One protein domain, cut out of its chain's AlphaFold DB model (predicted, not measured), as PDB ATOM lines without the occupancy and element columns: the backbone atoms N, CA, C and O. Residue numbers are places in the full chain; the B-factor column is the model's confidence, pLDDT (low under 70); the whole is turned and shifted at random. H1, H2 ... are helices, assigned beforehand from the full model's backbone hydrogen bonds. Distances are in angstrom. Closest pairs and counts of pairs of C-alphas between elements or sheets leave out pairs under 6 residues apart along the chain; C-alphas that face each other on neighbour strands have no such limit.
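Overview. This is residues 90 to 142 of the 143 residues of a protein of Bacteroidia bacterium (UniProt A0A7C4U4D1). This is a loose, open hairpin-like path of five helices with few contacts between them: H2 and H3 lead out to H4 at the far turn, and the unnamed stretch 122 to 131 folds back beside H3 to H5. H1 makes a corner with H2, and residues 90 to 95 and 135 to 142 stick out from the body at its other end. The printed part has 53 residues, with H1 to H5 in order along it and no named strand, and its class is all helix. It is loose, with a radius of gyration of the C-alphas of 13.7 A, and only just flat, spanning 41 by 28 by 13 A.

Along the chain. Find C-alpha 90 at (97.539, 179.554, 150.604), where H1, residues 90 to 94, begins. H2 follows as residues 96 to 101. From C-alpha 104 at (115.823, 178.543, 161.011), H3 runs 15.3 A through residues 104 to 114. H4 is residues 116 to 121. Look last for H5, residues 132 to 140, which runs 12.2 A to C-alpha 140 at (102.756, 175.229, 177.736).

Arrangement. H1 and H2 only just touch, only at the corner by their link, with 3 pairs of C-alphas within 8 A; their closest C-alphas, of Gly 92 and Trp 98, are 6.1 A apart. H2 and H3 are apart. H3 and H4 are close but not clearly touching, about perpendicular at 89 degrees, with the closest C-alphas, of Asn 112 and Thr 119, 6.8 A apart. H2 and H5 are close but not clearly touching, about perpendicular at 77 degrees; compare their closest C-alphas, of Asn 100 and Gln 134, at 7.8 A. H3 and H5 are apart. In H1, H2, H3 and H5 every O i to N i+4 pair is within hydrogen-bond range; in H4, 1 of 2 is.

Size, cuts and confidence. The C-alphas of Ser 117 and His 142, the two farthest apart, are 42.0 A apart. The printed part has no cut, and no link is long; H4 to H5, with 10 residues between them, is short. Mean pLDDT of the printed part is 84.5, and residue 142 is the one under 70.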
ATOM      1  N   LYS A  90      98.738 179.905 149.829       94.50
ATOM      2  CA  LYS A  90      97.539 179.554 150.604       94.50
ATOM      3  C   LYS A  90      97.646 178.134 151.150       94.50
ATOM      4  O   LYS A  90      97.465 177.935 152.346       94.50
ATOM      5  N   GLN A  91      97.989 177.163 150.305       93.62
ATOM      6  CA  GLN A  91      98.135 175.772 150.733       93.62
ATOM      7  C   GLN A  91      99.229 175.614 151.798       93.62
ATOM      8  O   GLN A  91      99.021 174.937 152.804       93.62
ATOM      9  N   GLY A  92     100.370 176.282 151.617       91.88
ATOM     10  CA  GLY A  92     101.471 176.248 152.576       91.88
ATOM     11  C   GLY A  92     101.140 176.900 153.918       91.88
ATOM     12  O   GLY A  92     101.544 176.380 154.957       91.88
ATOM     13  N   MET A  93     100.378 177.994 153.916       89.31
ATOM     14  CA  MET A  93      99.963 178.687 155.142       89.31
ATOM     15  C   MET A  93      98.838 177.969 155.888       89.31
ATOM     16  O   MET A  93      98.807 178.002 157.116       89.31
ATOM     17  N   LEU A  94      97.946 177.278 155.174       91.25
ATOM     18  CA  LEU A  94      96.909 176.449 155.794       91.25
ATOM     19  C   LEU A  94      97.489 175.158 156.395       91.25
ATOM     20  O   LEU A  94      96.965 174.649 157.387       91.25
ATOM     21  N   HIS A  95      98.594 174.634 155.853       89.69
ATOM     22  CA  HIS A  95      99.204 173.401 156.346       89.69
ATOM     23  C   HIS A  95     100.247 173.656 157.448       89.69
ATOM     24  O   HIS A  95     101.439 173.859 157.201       89.69
ATOM     25  N   ARG A  96      99.828 173.544 158.716       84.50
ATOM     26  CA  ARG A  96     100.687 173.822 159.888       84.50
ATOM     27  C   ARG A  96     102.015 173.054 159.897       84.50
ATOM     28  O   ARG A  96     103.035 173.616 160.295       84.50
ATOM     29  N   SER A  97     102.029 171.780 159.491       84.12
ATOM     30  CA  SER A  97     103.278 170.998 159.474       84.12
ATOM     31  C   SER A  97     104.300 171.539 158.465       84.12
ATOM     32  O   SER A  97     105.486 171.549 158.777       84.12
ATOM     33  N   TRP A  98     103.865 172.083 157.320       85.44
ATOM     34  CA  TRP A  98     104.757 172.680 156.323       85.44
ATOM     35  C   TRP A  98     105.415 173.947 156.869       85.44
ATOM     36  O   TRP A  98     106.620 174.140 156.710       85.44
ATOM     37  N   MET A  99     104.666 174.761 157.621       82.44
ATOM     38  CA  MET A  99     105.232 175.922 158.320       82.44
ATOM     39  C   MET A  99     106.294 175.534 159.361       82.44
ATOM     40  O   MET A  99     107.239 176.293 159.588       82.44
ATOM     41  N   ASN A 100     106.132 174.373 160.006       83.19
ATOM     42  CA  ASN A 100     107.068 173.831 160.996       83.19
ATOM     43  C   ASN A 100     108.269 173.106 160.368       83.19
ATOM     44  O   ASN A 100     109.288 172.957 161.035       83.19
ATOM     45  N   MET A 101     108.169 172.679 159.107       79.44
ATOM     46  CA  MET A 101     109.236 171.980 158.383       79.44
ATOM     47  C   MET A 101     110.393 172.916 158.005       79.44
ATOM     48  O   MET A 101     111.546 172.495 157.924       79.44
ATOM     49  N   ALA A 102     110.114 174.206 157.808       74.88
ATOM     50  CA  ALA A 102     111.134 175.187 157.468       74.88
ATOM     51  C   ALA A 102     111.921 175.653 158.711       74.88
ATOM     52  O   ALA A 102     111.540 176.625 159.375       74.88
ATOM     53  N   ASN A 103     113.026 174.956 158.999       76.19
ATOM     54  CA  ASN A 103     113.966 175.256 160.086       76.19
ATOM     55  C   ASN A 103     114.678 176.620 159.889       76.19
ATOM     56  O   ASN A 103     114.861 177.076 158.754       76.19
ATOM     57  N   GLY A 104     115.112 177.255 160.984       78.50
ATOM     58  CA  GLY A 104     115.823 178.543 161.011       78.50
ATOM     59  C   GLY A 104     117.049 178.576 160.098       78.50
ATOM     60  O   GLY A 104     117.204 179.508 159.316       78.50
ATOM     61  N   ASN A 105     117.841 177.500 160.057       80.94
ATOM     62  CA  ASN A 105     118.996 177.398 159.150       80.94
ATOM     63  C   ASN A 105     118.622 177.449 157.658       80.94
ATOM     64  O   ASN A 105     119.335 178.059 156.858       80.94
ATOM     65  N   MET A 106     117.504 176.825 157.273       83.94
ATOM     66  CA  MET A 106     117.028 176.833 155.887       83.94
ATOM     67  C   MET A 106     116.518 178.224 155.501       83.94
ATOM     68  O   MET A 106     116.855 178.727 154.429       83.94
ATOM     69  N   LYS A 107     115.780 178.877 156.406       84.00
ATOM     70  CA  LYS A 107     115.310 180.259 156.234       84.00
ATOM     71  C   LYS A 107     116.476 181.241 156.154       84.00
ATOM     72  O   LYS A 107     116.503 182.055 155.240       84.00
ATOM     73  N   ASN A 108     117.475 181.103 157.024       85.56
ATOM     74  CA  ASN A 108     118.689 181.918 157.018       85.56
ATOM     75  C   ASN A 108     119.421 181.826 155.679       85.56
ATOM     76  O   ASN A 108     119.766 182.855 155.100       85.56
ATOM     77  N   LYS A 109     119.634 180.616 155.149       85.44
ATOM     78  CA  LYS A 109     120.302 180.444 153.850       85.44
ATOM     79  C   LYS A 109     119.474 181.014 152.699       85.44
ATOM     80  O   LYS A 109     120.014 181.750 151.878       85.44
ATOM     81  N   LEU A 110     118.181 180.701 152.648       88.25
ATOM     82  CA  LEU A 110     117.303 181.124 151.557       88.25
ATOM     83  C   LEU A 110     117.126 182.648 151.528       88.25
ATOM     84  O   LEU A 110     117.342 183.278 150.496       88.25
ATOM     85  N   VAL A 111     116.801 183.255 152.669       85.69
ATOM     86  CA  VAL A 111     116.521 184.691 152.757       85.69
ATOM     87  C   VAL A 111     117.783 185.519 152.534       85.69
ATOM     88  O   VAL A 111     117.741 186.454 151.742       85.69
ATOM     89  N   ASN A 112     118.921 185.168 153.145       86.00
ATOM     90  CA  ASN A 112     120.161 185.925 152.929       86.00
ATOM     91  C   ASN A 112     120.725 185.737 151.503       86.00
ATOM     92  O   ASN A 112     121.442 186.607 151.017       86.00
ATOM     93  N   SER A 113     120.386 184.642 150.810       85.00
ATOM     94  CA  SER A 113     120.749 184.444 149.397       85.00
ATOM     95  C   SER A 113     119.883 185.269 148.438       85.00
ATOM     96  O   SER A 113     120.385 185.768 147.432       85.00
ATOM     97  N   LEU A 114     118.593 185.440 148.748       86.56
ATOM     98  CA  LEU A 114     117.663 186.238 147.942       86.56
ATOM     99  C   LEU A 114     117.793 187.743 148.224       86.56
ATOM    100  O   LEU A 114     117.730 188.558 147.309       86.56
ATOM    101  N   MET A 115     118.044 188.124 149.475       84.44
ATOM    102  CA  MET A 115     118.107 189.517 149.929       84.44
ATOM    103  C   MET A 115     119.542 190.069 149.933       84.44
ATOM    104  O   MET A 115     119.946 190.759 150.867       84.44
ATOM    105  N   LYS A 116     120.321 189.808 148.872       81.25
ATOM    106  CA  LYS A 116     121.726 190.265 148.775       81.25
ATOM    107  C   LYS A 116     121.874 191.784 148.916       81.25
ATOM    108  O   LYS A 116     122.799 192.252 149.573       81.25
ATOM    109  N   SER A 117     120.932 192.545 148.351       83.62
ATOM    110  CA  SER A 117     120.895 194.013 148.454       83.62
ATOM    111  C   SER A 117     120.683 194.498 149.897       83.62
ATOM    112  O   SER A 117     121.316 195.465 150.325       83.62
ATOM    113  N   TRP A 118     119.871 193.780 150.684       81.44
ATOM    114  CA  TRP A 118     119.699 194.053 152.112       81.44
ATOM    115  C   TRP A 118     120.987 193.772 152.879       81.44
ATOM    116  O   TRP A 118     121.460 194.635 153.609       81.44
ATOM    117  N   THR A 119     121.593 192.598 152.675       80.44
ATOM    118  CA  THR A 119     122.830 192.209 153.374       80.44
ATOM    119  C   THR A 119     124.042 193.062 152.999       80.44
ATOM    120  O   THR A 119     125.034 193.041 153.715       80.44
ATOM    121  N   ALA A 120     123.977 193.809 151.892       82.19
ATOM    122  CA  ALA A 120     125.022 194.758 151.512       82.19
ATOM    123  C   ALA A 120     125.051 196.000 152.420       82.19
ATOM    124  O   ALA A 120     126.116 196.559 152.650       82.19
ATOM    125  N   HIS A 121     123.896 196.412 152.954       85.94
ATOM    126  CA  HIS A 121     123.763 197.628 153.771       85.94
ATOM    127  C   HIS A 121     123.329 197.347 155.218       85.94
ATOM    128  O   HIS A 121     123.352 198.243 156.059       85.94
ATOM    129  N   ARG A 122     122.887 196.123 155.522       84.50
ATOM    130  CA  ARG A 122     122.367 195.702 156.829       84.50
ATOM    131  C   ARG A 122     122.941 194.347 157.237       84.50
ATOM    132  O   ARG A 122     123.427 193.583 156.409       84.50
ATOM    133  N   GLY A 123     122.855 194.041 158.532       84.06
ATOM    134  CA  GLY A 123     123.242 192.737 159.072       84.06
ATOM    135  C   GLY A 123     122.442 191.579 158.465       84.06
ATOM    136  O   GLY A 123     121.328 191.762 157.960       84.06
ATOM    137  N   LYS A 124     123.020 190.372 158.528       83.50
ATOM    138  CA  LYS A 124     122.338 189.137 158.116       83.50
ATOM    139  C   LYS A 124     121.079 188.938 158.953       83.50
ATOM    140  O   LYS A 124     121.085 189.185 160.157       83.50
ATOM    141  N   LEU A 125     120.016 188.470 158.310       82.31
ATOM    142  CA  LEU A 125     118.802 188.079 159.013       82.31
ATOM    143  C   LEU A 125     119.048 186.726 159.679       82.31
ATOM    144  O   LEU A 125     119.444 185.777 158.996       82.31
ATOM    145  N   ASP A 126     118.835 186.674 160.994       84.00
ATOM    146  CA  ASP A 126     118.918 185.456 161.793       84.00
ATOM    147  C   ASP A 126     117.523 185.045 162.274       84.00
ATOM    148  O   ASP A 126     116.847 185.762 163.012       84.00
ATOM    149  N   PHE A 127     117.070 183.893 161.795       85.81
ATOM    150  CA  PHE A 127     115.793 183.290 162.126       85.81
ATOM    151  C   PHE A 127     115.988 182.217 163.205       85.81
ATOM    152  O   PHE A 127     116.882 181.372 163.087       85.81
ATOM    153  N   PRO A 128     115.110 182.171 164.224       85.38
ATOM    154  CA  PRO A 128     115.194 181.168 165.276       85.38
ATOM    155  C   PRO A 128     115.020 179.753 164.709       85.38
ATOM    156  O   PRO A 128     114.236 179.529 163.783       85.38
ATOM    157  N   GLN A 129     115.728 178.779 165.294       84.69
ATOM    158  CA  GLN A 129     115.653 177.370 164.876       84.69
ATOM    159  C   GLN A 129     114.242 176.798 165.051       84.69
ATOM    160  O   GLN A 129     113.736 176.076 164.195       84.69
ATOM    161  N   LYS A 130     113.583 177.162 166.154       85.50
ATOM    162  CA  LYS A 130     112.221 176.731 166.464       85.50
ATOM    163  C   LYS A 130     111.213 177.767 165.988       85.50
ATOM    164  O   LYS A 130     111.412 178.972 166.148       85.50
ATOM    165  N   THR A 131     110.101 177.302 165.431       87.00
ATOM    166  CA  THR A 131     108.988 178.194 165.090       87.00
ATOM    167  C   THR A 131     108.283 178.678 166.357       87.00
ATOM    168  O   THR A 131     108.299 178.000 167.384       87.00
ATOM    169  N   PHE A 132     107.590 179.819 166.279       86.94
ATOM    170  CA  PHE A 132     106.807 180.353 167.401       86.94
ATOM    171  C   PHE A 132     105.870 179.306 168.033       86.94
ATOM    172  O   PHE A 132     105.769 179.213 169.247       86.94
ATOM    173  N   ASN A 133     105.228 178.461 167.223       86.12
ATOM    174  CA  ASN A 133     104.341 177.407 167.720       86.12
ATOM    175  C   ASN A 133     105.076 176.286 168.461       86.12
ATOM    176  O   ASN A 133     104.527 175.758 169.421       86.12
ATOM    177  N   GLN A 134     106.275 175.906 168.013       86.56
ATOM    178  CA  GLN A 134     107.090 174.915 168.720       86.56
ATOM    179  C   GLN A 134     107.509 175.468 170.081       86.56
ATOM    180  O   GLN A 134     107.265 174.820 171.091       86.56
ATOM    181  N   LEU A 135     108.004 176.710 170.113       88.44
ATOM    182  CA  LEU A 135     108.324 177.417 171.357       88.44
ATOM    183  C   LEU A 135     107.100 177.541 172.278       88.44
ATOM    184  O   LEU A 135     107.200 177.344 173.485       88.44
ATOM    185  N   TRP A 136     105.925 177.828 171.710       88.19
ATOM    186  CA  TRP A 136     104.671 177.924 172.455       88.19
ATOM    187  C   TRP A 136     104.232 176.584 173.053       88.19
ATOM    188  O   TRP A 136     103.804 176.539 174.203       88.19
ATOM    189  N   ARG A 137     104.338 175.486 172.295       87.62
ATOM    190  CA  ARG A 137     104.020 174.136 172.784       87.62
ATOM    191  C   ARG A 137     104.980 173.699 173.878       87.62
ATOM    192  O   ARG A 137     104.526 173.198 174.893       87.62
ATOM    193  N   GLU A 138     106.275 173.941 173.707       89.75
ATOM    194  CA  GLU A 138     107.279 173.648 174.734       89.75
ATOM    195  C   GLU A 138     106.975 174.402 176.030       89.75
ATOM    196  O   GLU A 138     106.934 173.801 177.096       89.75
ATOM    197  N   LYS A 139     106.657 175.698 175.947       90.75
ATOM    198  CA  LYS A 139     106.345 176.506 177.132       90.75
ATOM    199  C   LYS A 139     105.071 176.060 177.864       90.75
ATOM    200  O   LYS A 139     105.019 176.175 179.084       90.75
ATOM    201  N   ASN A 140     104.050 175.591 177.143       86.75
ATOM    202  CA  ASN A 140     102.756 175.229 177.736       86.75
ATOM    203  C   ASN A 140     102.599 173.740 178.071       86.75
ATOM    204  O   ASN A 140     101.754 173.422 178.893       86.75
ATOM    205  N   ASN A 141     103.403 172.849 177.488       73.38
ATOM    206  CA  ASN A 141     103.409 171.419 177.828       73.38
ATOM    207  C   ASN A 141     104.287 171.093 179.056       73.38
ATOM    208  O   ASN A 141     104.367 169.937 179.453       73.38
ATOM    209  N   HIS A 142     104.978 172.087 179.629       56.41
ATOM    210  CA  HIS A 142     105.752 171.978 180.876       56.41
ATOM    211  C   HIS A 142     104.969 172.453 182.122       56.41
ATOM    212  O   HIS A 142     105.569 172.742 183.158       56.41
TER     213      HIS A 142